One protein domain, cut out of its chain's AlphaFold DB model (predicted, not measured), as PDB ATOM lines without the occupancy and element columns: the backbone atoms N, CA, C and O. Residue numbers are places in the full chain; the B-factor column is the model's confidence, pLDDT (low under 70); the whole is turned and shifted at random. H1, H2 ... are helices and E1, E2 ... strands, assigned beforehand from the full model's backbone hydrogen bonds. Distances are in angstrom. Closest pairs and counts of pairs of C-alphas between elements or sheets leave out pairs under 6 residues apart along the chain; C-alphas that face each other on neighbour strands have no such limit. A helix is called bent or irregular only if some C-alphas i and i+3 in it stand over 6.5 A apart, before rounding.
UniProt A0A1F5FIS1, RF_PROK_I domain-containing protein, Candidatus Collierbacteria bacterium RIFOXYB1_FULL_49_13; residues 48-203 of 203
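What this domain is: This is residues 48 to 203 of the 203 residues of the protein "RF_PROK_I domain-containing protein" of Candidatus Collierbacteria bacterium RIFOXYB1_FULL_49_13 (UniProt A0A1F5FIS1). A long helix, H5, covers one face of a small three-stranded sheet and runs past it to the part where H1 and H3 meet it, while residues 48 to 62 of H1 stick out as a long arm at one end and residues 125 to 130, of which 129 to 130 belong to H4, stick out at the other. The 156 printed residues hold H1 H2 H3 E1 H4 E2 E3 H5 H6 along the chain; the sheet order E1 E2 E3 is antiparallel and the class is mostly helix. The whole is loose, with a radius of gyration of the C-alphas of 19.7 A and spans of 71 by 47 by 33 A.

Where its parts are: Find C-alpha 48 at (95.351, 12.617, -116.000); from there H1 runs 39.1 A to residue 74. Next come H2, residues 76 to 84, and H3, residues 86 to 104, 27.2 A and irregular, with C-alphas 87 and 90 7.5 A apart. Then read E1, 116 to 121, H4, 129 to 133, E2, 137 to 142, and E3, 148 to 151. H5, 157 to 182, runs 37.5 A to C-alpha 182 at (75.551, 18.363, -135.567), and H6 holds 186 to 194.

How they stand to each other: Look at N 119 and O 139, 2.8 A, between E1 and E2, and at N 140 and O 149, 2.8 A, in the hairpin E2 and E3. H5 is on this sheet in two layers, a helix on one face, over E2 and E3 at a height of 5.7 A; C-alphas 149 and 168 are its closest to E3, 5.2 A. H1 touches H5 with residues 64 to 74 alone, closest C-alphas Leu 67 and Leu 182, 6.3 A, at a shallow tilt of 31 degrees, opposite ways. H3 only just touches H5, with 3 pairs of C-alphas within 8 A, the closest Leu 100 and Leu 176, 7.5 A. H2 and H3 touch only at the corner, closest C-alphas Ile 82 and Ala 89, 4.6 A. H6 is near H3, and H4 touches no helix. Each O i to N i+4 pair is within hydrogen-bond range in H1, H2, H5 and H6, against 13 of 15 in H3 and 0 of 1 in H4, where 1 of 2 O i to N i+3 pairs is.

The domain as a whole: The C-alphas of Val 48 and Gln 129 are the two farthest apart, 72.8 A. The printed part has no cut, and the link H3 to E1 is long. Confidence is under 70 at residues 48 to 49, 123 to 134 and 184 to 203.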
ATOM      1  N   VAL A  48      96.806  12.640-116.234       66.19
ATOM      2  CA  VAL A  48      95.351  12.617-116.000       66.19
ATOM      3  C   VAL A  48      94.641  13.653-116.882       66.19
ATOM      4  O   VAL A  48      93.629  13.347-117.511       66.19
ATOM      5  N   GLY A  49      95.208  14.856-117.022       67.12
ATOM      6  CA  GLY A  49      94.671  15.896-117.902       67.12
ATOM      7  C   GLY A  49      94.708  15.537-119.395       67.12
ATOM      8  O   GLY A  49      93.806  15.910-120.147       67.12
ATOM      9  N   VAL A  50      95.723  14.801-119.861       72.94
ATOM     10  CA  VAL A  50      95.772  14.284-121.244       72.94
ATOM     11  C   VAL A  50      94.735  13.179-121.456       72.94
ATOM     12  O   VAL A  50      94.023  13.216-122.457       72.94
ATOM     13  N   LEU A  51      94.602  12.238-120.515       70.06
ATOM     14  CA  LEU A  51      93.599  11.168-120.571       70.06
ATOM     15  C   LEU A  51      92.174  11.730-120.588       70.06
ATOM     16  O   LEU A  51      91.382  11.336-121.437       70.06
ATOM     17  N   ARG A  52      91.871  12.715-119.734       72.44
ATOM     18  CA  ARG A  52      90.563  13.385-119.703       72.44
ATOM     19  C   ARG A  52      90.253  14.101-121.019       72.44
ATOM     20  O   ARG A  52      89.147  13.980-121.531       72.44
ATOM     21  N   ARG A  53      91.232  14.798-121.611       74.62
ATOM     22  CA  ARG A  53      91.070  15.425-122.936       74.62
ATOM     23  C   ARG A  53      90.806  14.395-124.030       74.62
ATOM     24  O   ARG A  53      89.901  14.606-124.828       74.62
ATOM     25  N   LYS A  54      91.543  13.279-124.038       74.31
ATOM     26  CA  LYS A  54      91.289  12.168-124.967       74.31
ATOM     27  C   LYS A  54      89.893  11.585-124.759       74.31
ATOM     28  O   LYS A  54      89.167  11.461-125.729       74.31
ATOM     29  N   ALA A  55      89.482  11.321-123.518       72.00
ATOM     30  CA  ALA A  55      88.142  10.835-123.187       72.00
ATOM     31  C   ALA A  55      87.048  11.770-123.724       72.00
ATOM     32  O   ALA A  55      86.159  11.318-124.440       72.00
ATOM     33  N   HIS A  56      87.156  13.077-123.460       72.44
ATOM     34  CA  HIS A  56      86.222  14.071-123.995       72.44
ATOM     35  C   HIS A  56      86.207  14.078-125.528       72.44
ATOM     36  O   HIS A  56      85.133  14.080-126.118       72.44
ATOM     37  N   GLN A  57      87.368  14.014-126.185       79.94
ATOM     38  CA  GLN A  57      87.436  13.914-127.646       79.94
ATOM     39  C   GLN A  57      86.746  12.648-128.171       79.94
ATOM     40  O   GLN A  57      86.025  12.716-129.165       79.94
ATOM     41  N   THR A  58      86.917  11.506-127.498       76.38
ATOM     42  CA  THR A  58      86.274  10.244-127.880       76.38
ATOM     43  C   THR A  58      84.758  10.298-127.680       76.38
ATOM     44  O   THR A  58      84.025   9.833-128.550       76.38
ATOM     45  N   VAL A  59      84.272  10.882-126.578       75.94
ATOM     46  CA  VAL A  59      82.831  11.082-126.326       75.94
ATOM     47  C   VAL A  59      82.223  11.987-127.397       75.94
ATOM     48  O   VAL A  59      81.227  11.616-128.014       75.94
ATOM     49  N   GLU A  60      82.854  13.127-127.684       75.56
ATOM     50  CA  GLU A  60      82.399  14.059-128.723       75.56
ATOM     51  C   GLU A  60      82.396  13.411-130.114       75.56
ATOM     52  O   GLU A  60      81.450  13.580-130.885       75.56
ATOM     53  N   ALA A  61      83.411  12.602-130.434       76.38
ATOM     54  CA  ALA A  61      83.456  11.842-131.678       76.38
ATOM     55  C   ALA A  61      82.342  10.781-131.750       76.38
ATOM     56  O   ALA A  61      81.643  10.700-132.762       76.38
ATOM     57  N   LYS A  62      82.119  10.000-130.678       79.19
ATOM     58  CA  LYS A  62      81.019   9.018-130.594       79.19
ATOM     59  C   LYS A  62      79.658   9.713-130.759       79.19
ATOM     60  O   LYS A  62      78.827   9.237-131.532       79.19
ATOM     61  N   LYS A  63      79.451  10.865-130.109       78.06
ATOM     62  CA  LYS A  63      78.231  11.683-130.223       78.06
ATOM     63  C   LYS A  63      78.007  12.174-131.654       78.06
ATOM     64  O   LYS A  63      76.937  11.944-132.210       78.06
ATOM     65  N   ARG A  64      79.021  12.781-132.280       77.62
ATOM     66  CA  ARG A  64      78.953  13.235-133.682       77.62
ATOM     67  C   ARG A  64      78.647  12.095-134.645       77.62
ATOM     68  O   ARG A  64      77.815  12.259-135.531       77.62
ATOM     69  N   ASN A  65      79.265  10.932-134.449       80.44
ATOM     70  CA  ASN A  65      79.009   9.757-135.280       80.44
ATOM     71  C   ASN A  65      77.562   9.260-135.147       80.44
ATOM     72  O   ASN A  65      76.946   8.937-136.164       80.44
ATOM     73  N   ARG A  66      77.005   9.245-133.927       81.56
ATOM     74  CA  ARG A  66      75.592   8.903-133.691       81.56
ATOM     75  C   ARG A  66      74.645   9.916-134.338       81.56
ATOM     76  O   ARG A  66      73.774   9.507-135.094       81.56
ATOM     77  N   LEU A  67      74.864  11.216-134.133       79.62
ATOM     78  CA  LEU A  67      74.048  12.270-134.755       79.62
ATOM     79  C   LEU A  67      74.101  12.215-136.285       79.62
ATOM     80  O   LEU A  67      73.072  12.281-136.952       79.62
ATOM     81  N   GLY A  68      75.295  12.026-136.852       79.00
ATOM     82  CA  GLY A  68      75.463  11.858-138.292       79.00
ATOM     83  C   GLY A  68      74.753  10.612-138.826       79.00
ATOM     84  O   GLY A  68      74.260  10.626-139.950       79.00
ATOM     85  N   PHE A  69      74.673   9.537-138.038       82.75
ATOM     86  CA  PHE A  69      73.887   8.356-138.391       82.75
ATOM     87  C   PHE A  69      72.383   8.650-138.386       82.75
ATOM     88  O   PHE A  69      71.720   8.323-139.367       82.75
ATOM     89  N   SER A  70      71.867   9.330-137.359       85.38
ATOM     90  CA  SER A  70      70.458   9.741-137.284       85.38
ATOM     91  C   SER A  70      70.051  10.638-138.456       85.38
ATOM     92  O   SER A  70      69.055  10.364-139.117       85.38
ATOM     93  N   ILE A  71      70.863  11.643-138.803       85.75
ATOM     94  CA  ILE A  71      70.587  12.515-139.961       85.75
ATOM     95  C   ILE A  71      70.533  11.714-141.260       85.75
ATOM     96  O   ILE A  71      69.648  11.932-142.083       85.75
ATOM     97  N   ARG A  72      71.454  10.763-141.458       83.44
ATOM     98  CA  ARG A  72      71.425   9.902-142.649       83.44
ATOM     99  C   ARG A  72      70.145   9.074-142.729       83.44
ATOM    100  O   ARG A  72      69.638   8.885-143.830       83.44
ATOM    101  N   GLN A  73      69.619   8.607-141.597       85.19
ATOM    102  CA  GLN A  73      68.340   7.896-141.573       85.19
ATOM    103  C   GLN A  73      67.184   8.806-141.996       85.19
ATOM    104  O   GLN A  73      66.424   8.419-142.885       85.19
ATOM    105  N   GLU A  74      67.096  10.022-141.457       87.50
ATOM    106  CA  GLU A  74      66.058  10.993-141.838       87.50
ATOM    107  C   GLU A  74      66.149  11.402-143.318       87.50
ATOM    108  O   GLU A  74      65.141  11.529-144.014       87.50
ATOM    109  N   LEU A  75      67.367  11.514-143.852       89.31
ATOM    110  CA  LEU A  75      67.608  11.826-145.262       89.31
ATOM    111  C   LEU A  75      67.252  10.689-146.226       89.31
ATOM    112  O   LEU A  75      67.269  10.908-147.435       89.31
ATOM    113  N   THR A  76      66.904   9.491-145.750       90.62
ATOM    114  CA  THR A  76      66.624   8.335-146.623       90.62
ATOM    115  C   THR A  76      65.548   8.644-147.667       90.62
ATOM    116  O   THR A  76      65.721   8.313-148.840       90.62
ATOM    117  N   ALA A  77      64.453   9.302-147.272       89.31
ATOM    118  CA  ALA A  77      63.365   9.650-148.187       89.31
ATOM    119  C   ALA A  77      63.791  10.703-149.221       89.31
ATOM    120  O   ALA A  77      63.477  10.574-150.404       89.31
ATOM    121  N   PHE A  78      64.549  11.711-148.785       91.56
ATOM    122  CA  PHE A  78      65.109  12.737-149.661       91.56
ATOM    123  C   PHE A  78      66.095  12.134-150.672       91.56
ATOM    124  O   PHE A  78      65.961  12.354-151.873       91.56
ATOM    125  N   ASN A  79      67.016  11.291-150.204       89.19
ATOM    126  CA  ASN A  79      68.000  10.597-151.034       89.19
ATOM    127  C   ASN A  79      67.330   9.657-152.043       89.19
ATOM    128  O   ASN A  79      67.721   9.595-153.207       89.19
ATOM    129  N   PHE A  80      66.288   8.942-151.618       90.56
ATOM    130  CA  PHE A  80      65.480   8.134-152.524       90.56
ATOM    131  C   PHE A  80      64.800   9.004-153.591       90.56
ATOM    132  O   PHE A  80      64.800   8.636-154.763       90.56
ATOM    133  N   TYR A  81      64.253  10.162-153.216       90.62
ATOM    134  CA  TYR A  81      63.618  11.079-154.160       90.62
ATOM    135  C   TYR A  81      64.600  11.567-155.233       90.62
ATOM    136  O   TYR A  81      64.323  11.385-156.417       90.62
ATOM    137  N   ILE A  82      65.755  12.115-154.845       90.25
ATOM    138  CA  ILE A  82      66.749  12.635-155.803       90.25
ATOM    139  C   ILE A  82      67.330  11.526-156.690       90.25
ATOM    140  O   ILE A  82      67.554  11.743-157.875       90.25
ATOM    141  N   LYS A  83      67.506  10.310-156.153       89.06
ATOM    142  CA  LYS A  83      68.005   9.164-156.922       89.06
ATOM    143  C   LYS A  83      67.038   8.738-158.028       89.06
ATOM    144  O   LYS A  83      67.482   8.307-159.085       89.06
ATOM    145  N   ASN A  84      65.731   8.828-157.776       92.38
ATOM    146  CA  ASN A  84      64.707   8.460-158.756       92.38
ATOM    147  C   ASN A  84      64.293   9.621-159.675       92.38
ATOM    148  O   ASN A  84      63.602   9.374-160.655       92.38
ATOM    149  N   ASN A  85      64.698  10.857-159.367       91.06
ATOM    150  CA  ASN A  85      64.377  12.060-160.143       91.06
ATOM    151  C   ASN A  85      65.661  12.894-160.342       91.06
ATOM    152  O   ASN A  85      65.793  13.967-159.743       91.06
ATOM    153  N   PRO A  86      66.654  12.381-161.095       89.62
ATOM    154  CA  PRO A  86      67.970  13.016-161.227       89.62
ATOM    155  C   PRO A  86      67.902  14.401-161.888       89.62
ATOM    156  O   PRO A  86      68.664  15.297-161.537       89.62
ATOM    157  N   ASP A  87      66.949  14.590-162.791       91.19
ATOM    158  CA  ASP A  87      66.583  15.844-163.449       91.19
ATOM    159  C   ASP A  87      66.109  16.927-162.467       91.19
ATOM    160  O   ASP A  87      66.319  18.116-162.702       91.19
ATOM    161  N   LEU A  88      65.534  16.526-161.332       89.44
ATOM    162  CA  LEU A  88      65.053  17.429-160.283       89.44
ATOM    163  C   LEU A  88      65.985  17.492-159.065       89.44
ATOM    164  O   LEU A  88      65.680  18.207-158.108       89.44
ATOM    165  N   ALA A  89      67.096  16.748-159.064       86.81
ATOM    166  CA  ALA A  89      67.954  16.595-157.892       86.81
ATOM    167  C   ALA A  89      68.556  17.929-157.429       86.81
ATOM    168  O   ALA A  89      68.491  18.249-156.243       86.81
ATOM    169  N   GLU A  90      69.077  18.726-158.366       86.25
ATOM    170  CA  GLU A  90      69.678  20.031-158.068       86.25
ATOM    171  C   GLU A  90      68.639  21.002-157.491       86.25
ATOM    172  O   GLU A  90      68.849  21.579-156.426       86.25
ATOM    173  N   ALA A  91      67.474  21.121-158.133       89.12
ATOM    174  CA  ALA A  91      66.394  21.976-157.646       89.12
ATOM    175  C   ALA A  91      65.911  21.543-156.251       89.12
ATOM    176  O   ALA A  91      65.741  22.375-155.362       89.12
ATOM    177  N   ALA A  92      65.752  20.235-156.020       89.19
ATOM    178  CA  ALA A  92      65.355  19.703-154.719       89.19
ATOM    179  C   ALA A  92      66.403  19.975-153.628       89.19
ATOM    180  O   ALA A  92      66.041  20.324-152.503       89.19
ATOM    181  N   LEU A  93      67.693  19.850-153.956       88.12
ATOM    182  CA  LEU A  93      68.792  20.183-153.055       88.12
ATOM    183  C   LEU A  93      68.788  21.671-152.701       88.12
ATOM    184  O   LEU A  93      68.911  22.024-151.528       88.12
ATOM    185  N   GLN A  94      68.589  22.540-153.689       87.88
ATOM    186  CA  GLN A  94      68.491  23.980-153.471       87.88
ATOM    187  C   GLN A  94      67.303  24.337-152.572       87.88
ATOM    188  O   GLN A  94      67.484  25.082-151.607       87.88
ATOM    189  N   SER A  95      66.120  23.756-152.807       91.00
ATOM    190  CA  SER A  95      64.950  23.945-151.937       91.00
ATOM    191  C   SER A  95      65.214  23.480-150.504       91.00
ATOM    192  O   SER A  95      64.891  24.191-149.553       91.00
ATOM    193  N   TYR A  96      65.848  22.317-150.330       91.12
ATOM    194  CA  TYR A  96      66.221  21.801-149.014       91.12
ATOM    195  C   TYR A  96      67.180  22.744-148.279       91.12
ATOM    196  O   TYR A  96      66.974  23.059-147.106       91.12
ATOM    197  N   LEU A  97      68.241  23.192-148.956       88.81
ATOM    198  CA  LEU A  97      69.245  24.084-148.374       88.81
ATOM    199  C   LEU A  97      68.652  25.451-148.037       88.81
ATOM    200  O   LEU A  97      68.971  26.007-146.988       88.81
ATOM    201  N   HIS A  98      67.779  25.974-148.899       89.50
ATOM    202  CA  HIS A  98      67.050  27.208-148.640       89.50
ATOM    203  C   HIS A  98      66.210  27.090-147.363       89.50
ATOM    204  O   HIS A  98      66.385  27.903-146.457       89.50
ATOM    205  N   TRP A  99      65.396  26.033-147.251       92.19
ATOM    206  CA  TRP A  99      64.611  25.747-146.049       92.19
ATOM    207  C   TRP A  99      65.500  25.616-144.803       92.19
ATOM    208  O   TRP A  99      65.263  26.268-143.792       92.19
ATOM    209  N   LEU A 100      66.580  24.833-144.863       90.12
ATOM    210  CA  LEU A 100      67.458  24.640-143.705       90.12
ATOM    211  C   LEU A 100      68.097  25.960-143.242       90.12
ATOM    212  O   LEU A 100      68.206  26.218-142.042       90.12
ATOM    213  N   ASN A 101      68.520  26.802-144.186       88.31
ATOM    214  CA  ASN A 101      69.113  28.098-143.879       88.31
ATOM    215  C   ASN A 101      68.085  29.089-143.323       88.31
ATOM    216  O   ASN A 101      68.412  29.808-142.379       88.31
ATOM    217  N   SER A 102      66.853  29.100-143.840       89.56
ATOM    218  CA  SER A 102      65.790  29.964-143.317       89.56
ATOM    219  C   SER A 102      65.415  29.589-141.880       89.56
ATOM    220  O   SER A 102      65.270  30.470-141.032       89.56
ATOM    221  N   GLN A 103      65.352  28.287-141.570       90.38
ATOM    222  CA  GLN A 103      65.110  27.818-140.202       90.38
ATOM    223  C   GLN A 103      66.255  28.209-139.254       90.38
ATOM    224  O   GLN A 103      66.011  28.668-138.142       90.38
ATOM    225  N   ARG A 104      67.516  28.105-139.696       86.06
ATOM    226  CA  ARG A 104      68.688  28.522-138.898       86.06
ATOM    227  C   ARG A 104      68.700  30.015-138.578       86.06
ATOM    228  O   ARG A 104      69.200  30.403-137.528       86.06
ATOM    229  N   GLN A 105      68.184  30.839-139.484       86.12
ATOM    230  CA  GLN A 105      68.082  32.286-139.298       86.12
ATOM    231  C   GLN A 105      66.850  32.692-138.474       86.12
ATOM    232  O   GLN A 105      66.721  33.863-138.129       86.12
ATOM    233  N   GLY A 106      65.947  31.752-138.160       84.50
ATOM    234  CA  GLY A 106      64.682  32.039-137.479       84.50
ATOM    235  C   GLY A 106      63.737  32.916-138.306       84.50
ATOM    236  O   GLY A 106      62.866  33.576-137.746       84.50
ATOM    237  N   SER A 107      63.928  32.968-139.627       77.31
ATOM    238  CA  SER A 107      63.252  33.923-140.510       77.31
ATOM    239  C   SER A 107      61.982  33.374-141.162       77.31
ATOM    240  O   SER A 107      61.283  34.120-141.843       77.31
ATOM    241  N   ALA A 108      61.693  32.079-141.009       78.88
ATOM    242  CA  ALA A 108      60.588  31.405-141.683       78.88
ATOM    243  C   ALA A 108      59.849  30.449-140.735       78.88
ATOM    244  O   ALA A 108      60.483  29.864-139.853       78.88
ATOM    245  N   PRO A 109      58.532  30.245-140.923       80.94
ATOM    246  CA  PRO A 109      57.805  29.204-140.206       80.94
ATOM    247  C   PRO A 109      58.322  27.817-140.606       80.94
ATOM    248  O   PRO A 109      58.861  27.628-141.698       80.94
ATOM    249  N   LEU A 110      58.138  26.833-139.725       84.31
ATOM    250  CA  LEU A 110      58.626  25.469-139.948       84.31
ATOM    251  C   LEU A 110      57.909  24.769-141.115       84.31
ATOM    252  O   LEU A 110      58.527  23.987-141.839       84.31
ATOM    253  N   ILE A 111      56.619  25.075-141.297       89.00
ATOM    254  CA  ILE A 111      55.774  24.588-142.389       89.00
ATOM    255  C   ILE A 111      55.111  25.783-143.077       89.00
ATOM    256  O   ILE A 111      54.312  26.490-142.459       89.00
ATOM    257  N   LEU A 112      55.384  25.953-144.369       91.75
ATOM    258  CA  LEU A 112      54.597  26.794-145.269       91.75
ATOM    259  C   LEU A 112      53.575  25.926-146.004       91.75
ATOM    260  O   LEU A 112      53.912  24.836-146.458       91.75
ATOM    261  N   ASP A 113      52.343  26.411-146.177       89.88
ATOM    262  CA  ASP A 113      51.306  25.652-146.896       89.88
ATOM    263  C   ASP A 113      51.717  25.354-148.353       89.88
ATOM    264  O   ASP A 113      51.385  24.299-148.884       89.88
ATOM    265  N   ALA A 114      52.510  26.240-148.971       92.06
ATOM    266  CA  ALA A 114      53.071  26.047-150.311       92.06
ATOM    267  C   ALA A 114      54.093  24.895-150.397       92.06
ATOM    268  O   ALA A 114      54.284  24.324-151.469       92.06
ATOM    269  N   ASP A 115      54.718  24.530-149.275       93.69
ATOM    270  CA  ASP A 115      55.709  23.452-149.195       93.69
ATOM    271  C   ASP A 115      55.074  22.095-148.864       93.69
ATOM    272  O   ASP A 115      55.785  21.101-148.697       93.69
ATOM    273  N   ILE A 116      53.743  22.022-148.757       96.12
ATOM    274  CA  ILE A 116      53.021  20.794-148.434       96.12
ATOM    275  C   ILE A 116      52.330  20.233-149.668       96.12
ATOM    276  O   ILE A 116      51.488  20.867-150.297       96.12
ATOM    277  N   HIS A 117      52.632  18.972-149.962       95.94
ATOM    278  CA  HIS A 117      51.852  18.161-150.882       95.94
ATOM    279  C   HIS A 117      50.912  17.240-150.100       95.94
ATOM    280  O   HIS A 117      51.366  16.423-149.293       95.94
ATOM    281  N   GLU A 118      49.607  17.386-150.332       95.62
ATOM    282  CA  GLU A 118      48.564  16.550-149.739       95.62
ATOM    283  C   GLU A 118      48.121  15.455-150.715       95.62
ATOM    284  O   GLU A 118      47.578  15.737-151.780       95.62
ATOM    285  N   ASP A 119      48.266  14.206-150.285       93.25
ATOM    286  CA  ASP A 119      47.728  13.026-150.949       93.25
ATOM    287  C   ASP A 119      46.571  12.438-150.136       93.25
ATOM    288  O   ASP A 119      46.717  12.116-148.949       93.25
ATOM    289  N   ARG A 120      45.437  12.181-150.793       90.38
ATOM    290  CA  ARG A 120      44.336  11.407-150.203       90.38
ATOM    291  C   ARG A 120      44.513   9.936-150.529       90.38
ATOM    292  O   ARG A 120      44.641   9.541-151.684       90.38
ATOM    293  N   VAL A 121      44.539   9.109-149.493       81.75
ATOM    294  CA  VAL A 121      44.794   7.673-149.613       81.75
ATOM    295  C   VAL A 121      43.499   6.926-149.322       81.75
ATOM    296  O   VAL A 121      42.797   7.226-148.359       81.75
ATOM    297  N   ALA A 122      43.176   5.917-150.128       74.62
ATOM    298  CA  ALA A 122      42.083   5.013-149.791       74.62
ATOM    299  C   ALA A 122      42.412   4.248-148.496       74.62
ATOM    300  O   ALA A 122      43.546   3.798-148.288       74.62
ATOM    301  N   ALA A 123      41.427   4.086-147.615       64.31
ATOM    302  CA  ALA A 123      41.586   3.233-146.447       64.31
ATOM    303  C   ALA A 123      41.666   1.764-146.905       64.31
ATOM    304  O   ALA A 123      40.688   1.191-147.375       64.31
ATOM    305  N   ILE A 124      42.849   1.155-146.791       61.53
ATOM    306  CA  ILE A 124      43.052  -0.281-147.015       61.53
ATOM    307  C   ILE A 124      42.880  -0.960-145.656       61.53
ATOM    308  O   ILE A 124      43.781  -0.912-144.820       61.53
ATOM    309  N   GLY A 125      41.704  -1.531-145.406       62.59
ATOM    310  CA  GLY A 125      41.399  -2.239-144.164       62.59
ATOM    311  C   GLY A 125      40.165  -3.138-144.295       62.59
ATOM    312  O   GLY A 125      39.407  -2.980-145.252       62.59
ATOM    313  N   PRO A 126      39.950  -4.079-143.353       54.38
ATOM    314  CA  PRO A 126      38.796  -4.979-143.320       54.38
ATOM    315  C   PRO A 126      37.537  -4.211-142.887       54.38
ATOM    316  O   PRO A 126      37.033  -4.344-141.779       54.38
ATOM    317  N   GLY A 127      37.052  -3.344-143.761       56.03
ATOM    318  CA  GLY A 127      35.770  -2.673-143.644       56.03
ATOM    319  C   GLY A 127      35.094  -2.786-144.994       56.03
ATOM    320  O   GLY A 127      35.752  -2.611-146.014       56.03
ATOM    321  N   GLY A 128      33.810  -3.141-145.016       67.06
ATOM    322  CA  GLY A 128      33.065  -3.350-146.258       67.06
ATOM    323  C   GLY A 128      33.043  -2.125-147.186       67.06
ATOM    324  O   GLY A 128      33.722  -1.122-146.981       67.06
ATOM    325  N   GLN A 129      32.183  -2.180-148.201       63.44
ATOM    326  CA  GLN A 129      32.121  -1.231-149.322       63.44
ATOM    327  C   GLN A 129      32.177   0.273-148.951       63.44
ATOM    328  O   GLN A 129      32.621   1.082-149.761       63.44
ATOM    329  N   ASN A 130      31.751   0.664-147.745       57.16
ATOM    330  CA  ASN A 130      31.767   2.048-147.261       57.16
ATOM    331  C   ASN A 130      33.180   2.565-146.886       57.16
ATOM    332  O   ASN A 130      33.525   3.704-147.193       57.16
ATOM    333  N   VAL A 131      34.044   1.728-146.295       60.50
ATOM    334  CA  VAL A 131      35.422   2.120-145.909       60.50
ATOM    335  C   VAL A 131      36.316   2.279-147.140       60.50
ATOM    336  O   VAL A 131      37.158   3.170-147.188       60.50
ATOM    337  N   GLN A 132      36.073   1.474-148.175       60.59
ATOM    338  CA  GLN A 132      36.813   1.538-149.435       60.59
ATOM    339  C   GLN A 132      36.458   2.777-150.281       60.59
ATOM    340  O   GLN A 132      37.263   3.201-151.108       60.59
ATOM    341  N   LYS A 133      35.270   3.369-150.079       62.16
ATOM    342  CA  LYS A 133      34.782   4.531-150.844       62.16
ATOM    343  C   LYS A 133      35.153   5.881-150.221       62.16
ATOM    344  O   LYS A 133      35.307   6.851-150.955       62.16
ATOM    345  N   ASN A 134      35.337   5.951-148.903       65.44
ATOM    346  CA  ASN A 134      35.689   7.197-148.222       65.44
ATOM    347  C   ASN A 134      37.213   7.382-148.135       65.44
ATOM    348  O   ASN A 134      37.894   6.763-147.320       65.44
ATOM    349  N   GLN A 135      37.754   8.278-148.968       74.06
ATOM    350  CA  GLN A 135      39.163   8.697-148.959       74.06
ATOM    351  C   GLN A 135      39.444   9.711-147.833       74.06
ATOM    352  O   GLN A 135      39.851  10.844-148.083       74.06
ATOM    353  N   THR A 136      39.179   9.335-146.580       85.75
ATOM    354  CA  THR A 136      39.375  10.226-145.418       85.75
ATOM    355  C   THR A 136      40.804  10.204-144.882       85.75
ATOM    356  O   THR A 136      41.159  11.064-144.079       85.75
ATOM    357  N   LYS A 137      41.629   9.241-145.307       90.62
ATOM    358  CA  LYS A 137      43.033   9.127-144.905       90.62
ATOM    359  C   LYS A 137      43.892  10.098-145.707       90.62
ATOM    360  O   LYS A 137      43.811  10.145-146.934       90.62
ATOM    361  N   VAL A 138      44.768  10.809-145.011       94.00
ATOM    362  CA  VAL A 138      45.623  11.853-145.577       94.00
ATOM    363  C   VAL A 138      47.083  11.459-145.439       94.00
ATOM    364  O   VAL A 138      47.495  10.831-144.461       94.00
ATOM    365  N   ARG A 139      47.881  11.820-146.438       95.19
ATOM    366  CA  ARG A 139      49.337  11.821-146.391       95.19
ATOM    367  C   ARG A 139      49.807  13.225-146.734       95.19
ATOM    368  O   ARG A 139      49.572  13.691-147.838       95.19
ATOM    369  N   LEU A 140      50.498  13.864-145.803       96.75
ATOM    370  CA  LEU A 140      51.171  15.134-146.043       96.75
ATOM    371  C   LEU A 140      52.647  14.867-146.310       96.75
ATOM    372  O   LEU A 140      53.266  14.076-145.597       96.75
ATOM    373  N   THR A 141      53.198  15.523-147.323       96.94
ATOM    374  CA  THR A 141      54.613  15.457-147.690       96.94
ATOM    375  C   THR A 141      55.190  16.861-147.693       96.94
ATOM    376  O   THR A 141      54.715  17.712-148.438       96.94
ATOM    377  N   HIS A 142      56.231  17.099-146.898       97.06
ATOM    378  CA  HIS A 142      56.988  18.343-146.967       97.06
ATOM    379  C   HIS A 142      57.932  18.290-148.171       97.06
ATOM    380  O   HIS A 142      58.811  17.430-148.237       97.06
ATOM    381  N   LEU A 143      57.736  19.168-149.149       95.19
ATOM    382  CA  LEU A 143      58.435  19.141-150.433       95.19
ATOM    383  C   LEU A 143      59.955  19.344-150.303       95.19
ATOM    384  O   LEU A 143      60.682  18.556-150.914       95.19
ATOM    385  N   PRO A 144      60.468  20.289-149.486       94.50
ATOM    386  CA  PRO A 144      61.910  20.457-149.315       94.50
ATOM    387  C   PRO A 144      62.594  19.221-148.722       94.50
ATOM    388  O   PRO A 144      63.596  18.762-149.257       94.50
ATOM    389  N   THR A 145      62.056  18.644-147.640       94.50
ATOM    390  CA  THR A 145      62.726  17.554-146.896       94.50
ATOM    391  C   THR A 145      62.281  16.152-147.297       94.50
ATOM    392  O   THR A 145      62.930  15.178-146.926       94.50
ATOM    393  N   ARG A 146      61.171  16.028-148.029       95.69
ATOM    394  CA  ARG A 146      60.495  14.766-148.378       95.69
ATOM    395  C   ARG A 146      60.044  13.933-147.174       95.69
ATOM    396  O   ARG A 146      59.665  12.772-147.339       95.69
ATOM    397  N   LEU A 147      60.017  14.521-145.974       95.19
ATOM    398  CA  LEU A 147      59.387  13.900-144.814       95.19
ATOM    399  C   LEU A 147      57.880  13.820-145.041       95.19
ATOM    400  O   LEU A 147      57.260  14.743-145.570       95.19
ATOM    401  N   THR A 148      57.297  12.699-144.633       95.94
ATOM    402  CA  THR A 148      55.864  12.452-144.787       95.94
ATOM    403  C   THR A 148      55.219  12.165-143.445       95.94
ATOM    404  O   THR A 148      55.852  11.579-142.570       95.94
ATOM    405  N   ALA A 149      53.954  12.529-143.288       95.62
ATOM    406  CA  ALA A 149      53.099  12.107-142.186       95.62
ATOM    407  C   ALA A 149      51.805  11.539-142.769       95.62
ATOM    408  O   ALA A 149      51.304  12.038-143.775       95.62
ATOM    409  N   LYS A 150      51.283  10.461-142.182       94.50
ATOM    410  CA  LYS A 150      50.052   9.809-142.643       94.50
ATOM    411  C   LYS A 150      49.108   9.672-141.472       94.50
ATOM    412  O   LYS A 150      49.528   9.147-140.450       94.50
ATOM    413  N   GLU A 151      47.856  10.046-141.674       94.56
ATOM    414  CA  GLU A 151      46.838   9.965-140.637       94.56
ATOM    415  C   GLU A 151      45.503   9.505-141.213       94.56
ATOM    416  O   GLU A 151      45.142   9.836-142.344       94.56
ATOM    417  N   GLY A 152      44.792   8.688-140.446       90.25
ATOM    418  CA  GLY A 152      43.525   8.085-140.854       90.25
ATOM    419  C   GLY A 152      42.767   7.451-139.696       90.25
ATOM    420  O   GLY A 152      41.996   6.523-139.928       90.25
ATOM    421  N   SER A 153      43.040   7.886-138.464       88.50
ATOM    422  CA  SER A 153      42.362   7.420-137.253       88.50
ATOM    423  C   SER A 153      40.907   7.886-137.186       88.50
ATOM    424  O   SER A 153      40.057   7.140-136.700       88.50
ATOM    425  N   SER A 154      40.597   9.070-137.723       87.06
ATOM    426  CA  SER A 154      39.240   9.610-137.757       87.06
ATOM    427  C   SER A 154      38.517   9.326-139.078       87.06
ATOM    428  O   SER A 154      39.108   9.142-140.148       87.06
ATOM    429  N   ARG A 155      37.181   9.337-139.008       85.38
ATOM    430  CA  ARG A 155      36.291   9.356-140.180       85.38
ATOM    431  C   ARG A 155      36.147  10.761-140.777       85.38
ATOM    432  O   ARG A 155      35.555  10.896-141.843       85.38
ATOM    433  N   VAL A 156      36.665  11.789-140.108       88.94
ATOM    434  CA  VAL A 156      36.599  13.187-140.544       88.94
ATOM    435  C   VAL A 156      37.920  13.582-141.207       88.94
ATOM    436  O   VAL A 156      38.987  13.467-140.608       88.94
ATOM    437  N   LEU A 157      37.850  14.066-142.453       89.94
ATOM    438  CA  LEU A 157      39.031  14.451-143.236       89.94
ATOM    439  C   LEU A 157      39.835  15.568-142.559       89.94
ATOM    440  O   LEU A 157      41.051  15.460-142.444       89.94
ATOM    441  N   THR A 158      39.158  16.619-142.095       93.62
ATOM    442  CA  THR A 158      39.803  17.792-141.486       93.62
ATOM    443  C   THR A 158      40.546  17.442-140.200       93.62
ATOM    444  O   THR A 158      41.647  17.934-139.971       93.62
ATOM    445  N   GLU A 159      40.001  16.535-139.390       94.06
ATOM    446  CA  GLU A 159      40.673  16.025-138.193       94.06
ATOM    447  C   GLU A 159      41.959  15.273-138.558       94.06
ATOM    448  O   GLU A 159      43.022  15.551-138.001       94.06
ATOM    449  N   ASN A 160      41.902  14.402-139.573       93.44
ATOM    450  CA  ASN A 160      43.089  13.707-140.069       93.44
ATOM    451  C   ASN A 160      44.130  14.679-140.657       93.44
ATOM    452  O   ASN A 160      45.324  14.459-140.471       93.44
ATOM    453  N   GLN A 161      43.714  15.761-141.326       94.56
ATOM    454  CA  GLN A 161      44.627  16.802-141.827       94.56
ATOM    455  C   GLN A 161      45.357  17.517-140.680       94.56
ATOM    456  O   GLN A 161      46.577  17.669-140.737       94.56
ATOM    457  N   ILE A 162      44.634  17.915-139.627       95.88
ATOM    458  CA  ILE A 162      45.206  18.593-138.451       95.88
ATOM    459  C   ILE A 162      46.218  17.682-137.747       95.88
ATOM    460  O   ILE A 162      47.352  18.086-137.484       95.88
ATOM    461  N   LEU A 163      45.836  16.431-137.493       96.19
ATOM    462  CA  LEU A 163      46.691  15.446-136.831       96.19
ATOM    463  C   LEU A 163      47.923  15.081-137.681       96.19
ATOM    464  O   LEU A 163      49.041  14.996-137.159       96.19
ATOM    465  N   ALA A 164      47.756  14.928-139.001       96.31
ATOM    466  CA  ALA A 164      48.873  14.714-139.917       96.31
ATOM    467  C   ALA A 164      49.837  15.907-139.918       96.31
ATOM    468  O   ALA A 164      51.051  15.701-139.921       96.31
ATOM    469  N   ARG A 165      49.315  17.142-139.883       96.12
ATOM    470  CA  ARG A 165      50.128  18.366-139.850       96.12
ATOM    471  C   ARG A 165      50.950  18.450-138.569       96.12
ATOM    472  O   ARG A 165      52.159  18.628-138.668       96.12
ATOM    473  N   GLY A 166      50.344  18.220-137.403       96.00
ATOM    474  CA  GLY A 166      51.078  18.194-136.130       96.00
ATOM    475  C   GLY A 166      52.147  17.095-136.087       96.00
ATOM    476  O   GLY A 166      53.269  17.317-135.640       96.00
ATOM    477  N   THR A 167      51.848  15.917-136.641       96.38
ATOM    478  CA  THR A 167      52.840  14.834-136.767       96.38
ATOM    479  C   THR A 167      53.998  15.218-137.690       96.38
ATOM    480  O   THR A 167      55.153  14.902-137.396       96.38
ATOM    481  N   LEU A 168      53.712  15.887-138.808       96.44
ATOM    482  CA  LEU A 168      54.735  16.358-139.737       96.44
ATOM    483  C   LEU A 168      55.612  17.441-139.103       96.44
ATOM    484  O   LEU A 168      56.829  17.396-139.254       96.44
ATOM    485  N   GLU A 169      55.008  18.362-138.356       95.69
ATOM    486  CA  GLU A 169      55.701  19.431-137.637       95.69
ATOM    487  C   GLU A 169      56.697  18.871-136.619       95.69
ATOM    488  O   GLU A 169      57.873  19.226-136.652       95.69
ATOM    489  N   MET A 170      56.278  17.902-135.796       95.00
ATOM    490  CA  MET A 170      57.178  17.226-134.853       95.00
ATOM    491  C   MET A 170      58.368  16.556-135.555       95.00
ATOM    492  O   MET A 170      59.494  16.618-135.062       95.00
ATOM    493  N   ARG A 171      58.142  15.928-136.718       94.88
ATOM    494  CA  ARG A 171      59.216  15.302-137.510       94.88
ATOM    495  C   ARG A 171      60.184  16.338-138.071       94.88
ATOM    496  O   ARG A 171      61.392  16.131-138.012       94.88
ATOM    497  N   LEU A 172      59.671  17.452-138.591       94.88
ATOM    498  CA  LEU A 172      60.499  18.545-139.104       94.88
ATOM    499  C   LEU A 172      61.315  19.207-137.995       94.88
ATOM    500  O   LEU A 172      62.497  19.474-138.203       94.88
ATOM    501  N   GLN A 173      60.719  19.408-136.819       94.06
ATOM    502  CA  GLN A 173      61.421  19.952-135.661       94.06
ATOM    503  C   GLN A 173      62.542  19.011-135.221       94.06
ATOM    504  O   GLN A 173      63.682  19.440-135.081       94.06
ATOM    505  N   HIS A 174      62.252  17.712-135.097       92.19
ATOM    506  CA  HIS A 174      63.266  16.713-134.771       92.19
ATOM    507  C   HIS A 174      64.422  16.717-135.781       92.19
ATOM    508  O   HIS A 174      65.594  16.725-135.403       92.19
ATOM    509  N   HIS A 175      64.097  16.760-137.073       92.06
ATOM    510  CA  HIS A 175      65.082  16.831-138.147       92.06
ATOM    511  C   HIS A 175      65.955  18.088-138.039       92.06
ATOM    512  O   HIS A 175      67.180  18.003-138.142       92.06
ATOM    513  N   LEU A 176      65.352  19.249-137.771       91.50
ATOM    514  CA  LEU A 176      66.072  20.501-137.554       91.50
ATOM    515  C   LEU A 176      66.985  20.431-136.321       91.50
ATOM    516  O   LEU A 176      68.150  20.825-136.405       91.50
ATOM    517  N   ASP A 177      66.502  19.876-135.210       90.38
ATOM    518  CA  ASP A 177      67.277  19.714-133.979       90.38
ATOM    519  C   ASP A 177      68.529  18.868-134.218       90.38
ATOM    520  O   ASP A 177      69.610  19.211-133.735       90.38
ATOM    521  N   LEU A 178      68.427  17.799-135.015       88.56
ATOM    522  CA  LEU A 178      69.588  16.997-135.400       88.56
ATOM    523  C   LEU A 178      70.626  17.839-136.160       88.56
ATOM    524  O   LEU A 178      71.820  17.778-135.845       88.56
ATOM    525  N   TRP A 179      70.194  18.660-137.122       86.56
ATOM    526  CA  TRP A 179      71.087  19.553-137.872       86.56
ATOM    527  C   TRP A 179      71.737  20.625-137.001       86.56
ATOM    528  O   TRP A 179      72.914  20.945-137.201       86.56
ATOM    529  N   LEU A 180      70.992  21.178-136.042       86.81
ATOM    530  CA  LEU A 180      71.497  22.155-135.082       86.81
ATOM    531  C   LEU A 180      72.457  21.516-134.075       86.81
ATOM    532  O   LEU A 180      73.428  22.151-133.684       86.81
ATOM    533  N   GLN A 181      72.253  20.261-133.681       84.88
ATOM    534  CA  GLN A 181      73.180  19.551-132.795       84.88
ATOM    535  C   GLN A 181      74.465  19.129-133.509       84.88
ATOM    536  O   GLN A 181      75.537  19.137-132.901       84.88
ATOM    537  N   LEU A 182      74.378  18.759-134.790       80.31
ATOM    538  CA  LEU A 182      75.551  18.363-135.567       80.31
ATOM    539  C   LEU A 182      76.475  19.562-135.865       80.31
ATOM    540  O   LEU A 182      77.682  19.359-135.985       80.31
ATOM    541  N   GLN A 183      75.930  20.787-135.973       72.56
ATOM    542  CA  GLN A 183      76.653  22.001-136.402       72.56
ATOM    543  C   GLN A 183      77.590  21.751-137.606       72.56
ATOM    544  O   GLN A 183      78.777  22.086-137.553       72.56
ATOM    545  N   PRO A 184      77.116  21.116-138.695       65.94
ATOM    546  CA  PRO A 184      77.976  20.880-139.841       65.94
ATOM    547  C   PRO A 184      78.331  22.224-140.481       65.94
ATOM    548  O   PRO A 184      77.452  23.059-140.724       65.94
ATOM    549  N   THR A 185      79.617  22.432-140.769       61.28
ATOM    550  CA  THR A 185      80.056  23.525-141.645       61.28
ATOM    551  C   THR A 185      79.378  23.382-143.011       61.28
ATOM    552  O   THR A 185      79.035  22.273-143.417       61.28
ATOM    553  N   GLY A 186      79.170  24.486-143.738       57.16
ATOM    554  CA  GLY A 186      78.415  24.471-145.004       57.16
ATOM    555  C   GLY A 186      78.940  23.455-146.027       57.16
ATOM    556  O   GLY A 186      78.161  22.779-146.693       57.16
ATOM    557  N   GLU A 187      80.260  23.260-146.069       57.94
ATOM    558  CA  GLU A 187      80.912  22.247-146.903       57.94
ATOM    559  C   GLU A 187      80.609  20.810-146.444       57.94
ATOM    560  O   GLU A 187      80.486  19.914-147.270       57.94
ATOM    561  N   ILE A 188      80.425  20.579-145.140       57.28
ATOM    562  CA  ILE A 188      80.016  19.283-144.582       57.28
ATOM    563  C   ILE A 188      78.531  19.036-144.825       57.28
ATOM    564  O   ILE A 188      78.176  17.915-145.152       57.28
ATOM    565  N   THR A 189      77.656  20.041-144.719       63.84
ATOM    566  CA  THR A 189      76.238  19.886-145.091       63.84
ATOM    567  C   THR A 189      76.122  19.468-146.549       63.84
ATOM    568  O   THR A 189      75.459  18.480-146.856       63.84
ATOM    569  N   ARG A 190      76.840  20.172-147.430       60.41
ATOM    570  CA  ARG A 190      76.893  19.869-148.857       60.41
ATOM    571  C   ARG A 190      77.485  18.482-149.111       60.41
ATOM    572  O   ARG A 190      76.831  17.663-149.739       60.41
ATOM    573  N   LYS A 191      78.630  18.149-148.508       62.19
ATOM    574  CA  LYS A 191      79.221  16.805-148.598       62.19
ATOM    575  C   LYS A 191      78.332  15.722-147.998       62.19
ATOM    576  O   LYS A 191      78.311  14.644-148.544       62.19
ATOM    577  N   ILE A 192      77.581  15.938-146.922       63.03
ATOM    578  CA  ILE A 192      76.652  14.925-146.380       63.03
ATOM    579  C   ILE A 192      75.541  14.624-147.391       63.03
ATOM    580  O   ILE A 192      75.133  13.470-147.516       63.03
ATOM    581  N   LEU A 193      75.092  15.648-148.117       63.31
ATOM    582  CA  LEU A 193      74.087  15.524-149.169       63.31
ATOM    583  C   LEU A 193      74.689  14.941-150.469       63.31
ATOM    584  O   LEU A 193      74.023  14.163-151.141       63.31
ATOM    585  N   GLU A 194      75.961  15.218-150.781       59.78
ATOM    586  CA  GLU A 194      76.659  14.773-152.006       59.78
ATOM    587  C   GLU A 194      77.399  13.414-151.875       59.78
ATOM    588  O   GLU A 194      77.369  12.595-152.795       59.78
ATOM    589  N   HIS A 195      78.035  13.105-150.733       51.75
ATOM    590  CA  HIS A 195      78.800  11.862-150.473       51.75
ATOM    591  C   HIS A 195      77.923  10.609-150.338       51.75
ATOM    592  O   HIS A 195      78.450   9.509-150.169       51.75
ATOM    593  N   GLN A 196      76.600  10.729-150.448       49.56
ATOM    594  CA  GLN A 196      75.699   9.583-150.618       49.56
ATOM    595  C   GLN A 196      75.605   9.129-152.096       49.56
ATOM    596  O   GLN A 196      74.626   8.503-152.487       49.56
ATOM    597  N   GLN A 197      76.665   9.382-152.880       42.53
ATOM    598  CA  GLN A 197      76.867   9.000-154.283       42.53
ATOM    599  C   GLN A 197      75.822   9.569-155.246       42.53
ATOM    600  O   GLN A 197      74.981   8.845-155.775       42.53
ATOM    601  N   ILE A 198      75.980  10.847-155.595       38.19
ATOM    602  CA  ILE A 198      75.703  11.265-156.970       38.19
ATOM    603  C   ILE A 198      76.968  11.922-157.525       38.19
ATOM    604  O   ILE A 198      77.368  13.012-157.126       38.19
ATOM    605  N   SER A 199      77.630  11.209-158.431       37.66
ATOM    606  CA  SER A 199      78.676  11.750-159.294       37.66
ATOM    607  C   SER A 199      78.032  12.734-160.277       37.66
ATOM    608  O   SER A 199      77.670  12.328-161.376       37.66
ATOM    609  N   VAL A 200      77.834  13.998-159.884       37.50
ATOM    610  CA  VAL A 200      77.323  15.061-160.792       37.50
ATOM    611  C   VAL A 200      78.404  16.073-161.186       37.50
ATOM    612  O   VAL A 200      78.130  17.011-161.917       37.50
ATOM    613  N   TYR A 201      79.663  15.875-160.799       32.72
ATOM    614  CA  TYR A 201      80.757  16.741-161.250       32.72
ATOM    615  C   TYR A 201      81.846  15.930-161.958       32.72
ATOM    616  O   TYR A 201      82.935  15.735-161.428       32.72
ATOM    617  N   GLN A 202      81.517  15.453-163.162       29.23
ATOM    618  CA  GLN A 202      82.466  15.260-164.265       29.23
ATOM    619  C   GLN A 202      81.753  15.553-165.593       29.23
ATOM    620  O   GLN A 202      81.361  14.631-166.305       29.23
ATOM    621  N   LEU A 203      81.578  16.840-165.895       29.03
ATOM    622  CA  LEU A 203      81.522  17.399-167.248       29.03
ATOM    623  C   LEU A 203      82.246  18.747-167.223       29.03
ATOM    624  O   LEU A 203      81.980  19.522-166.277       29.03
TER     625      LEU A 203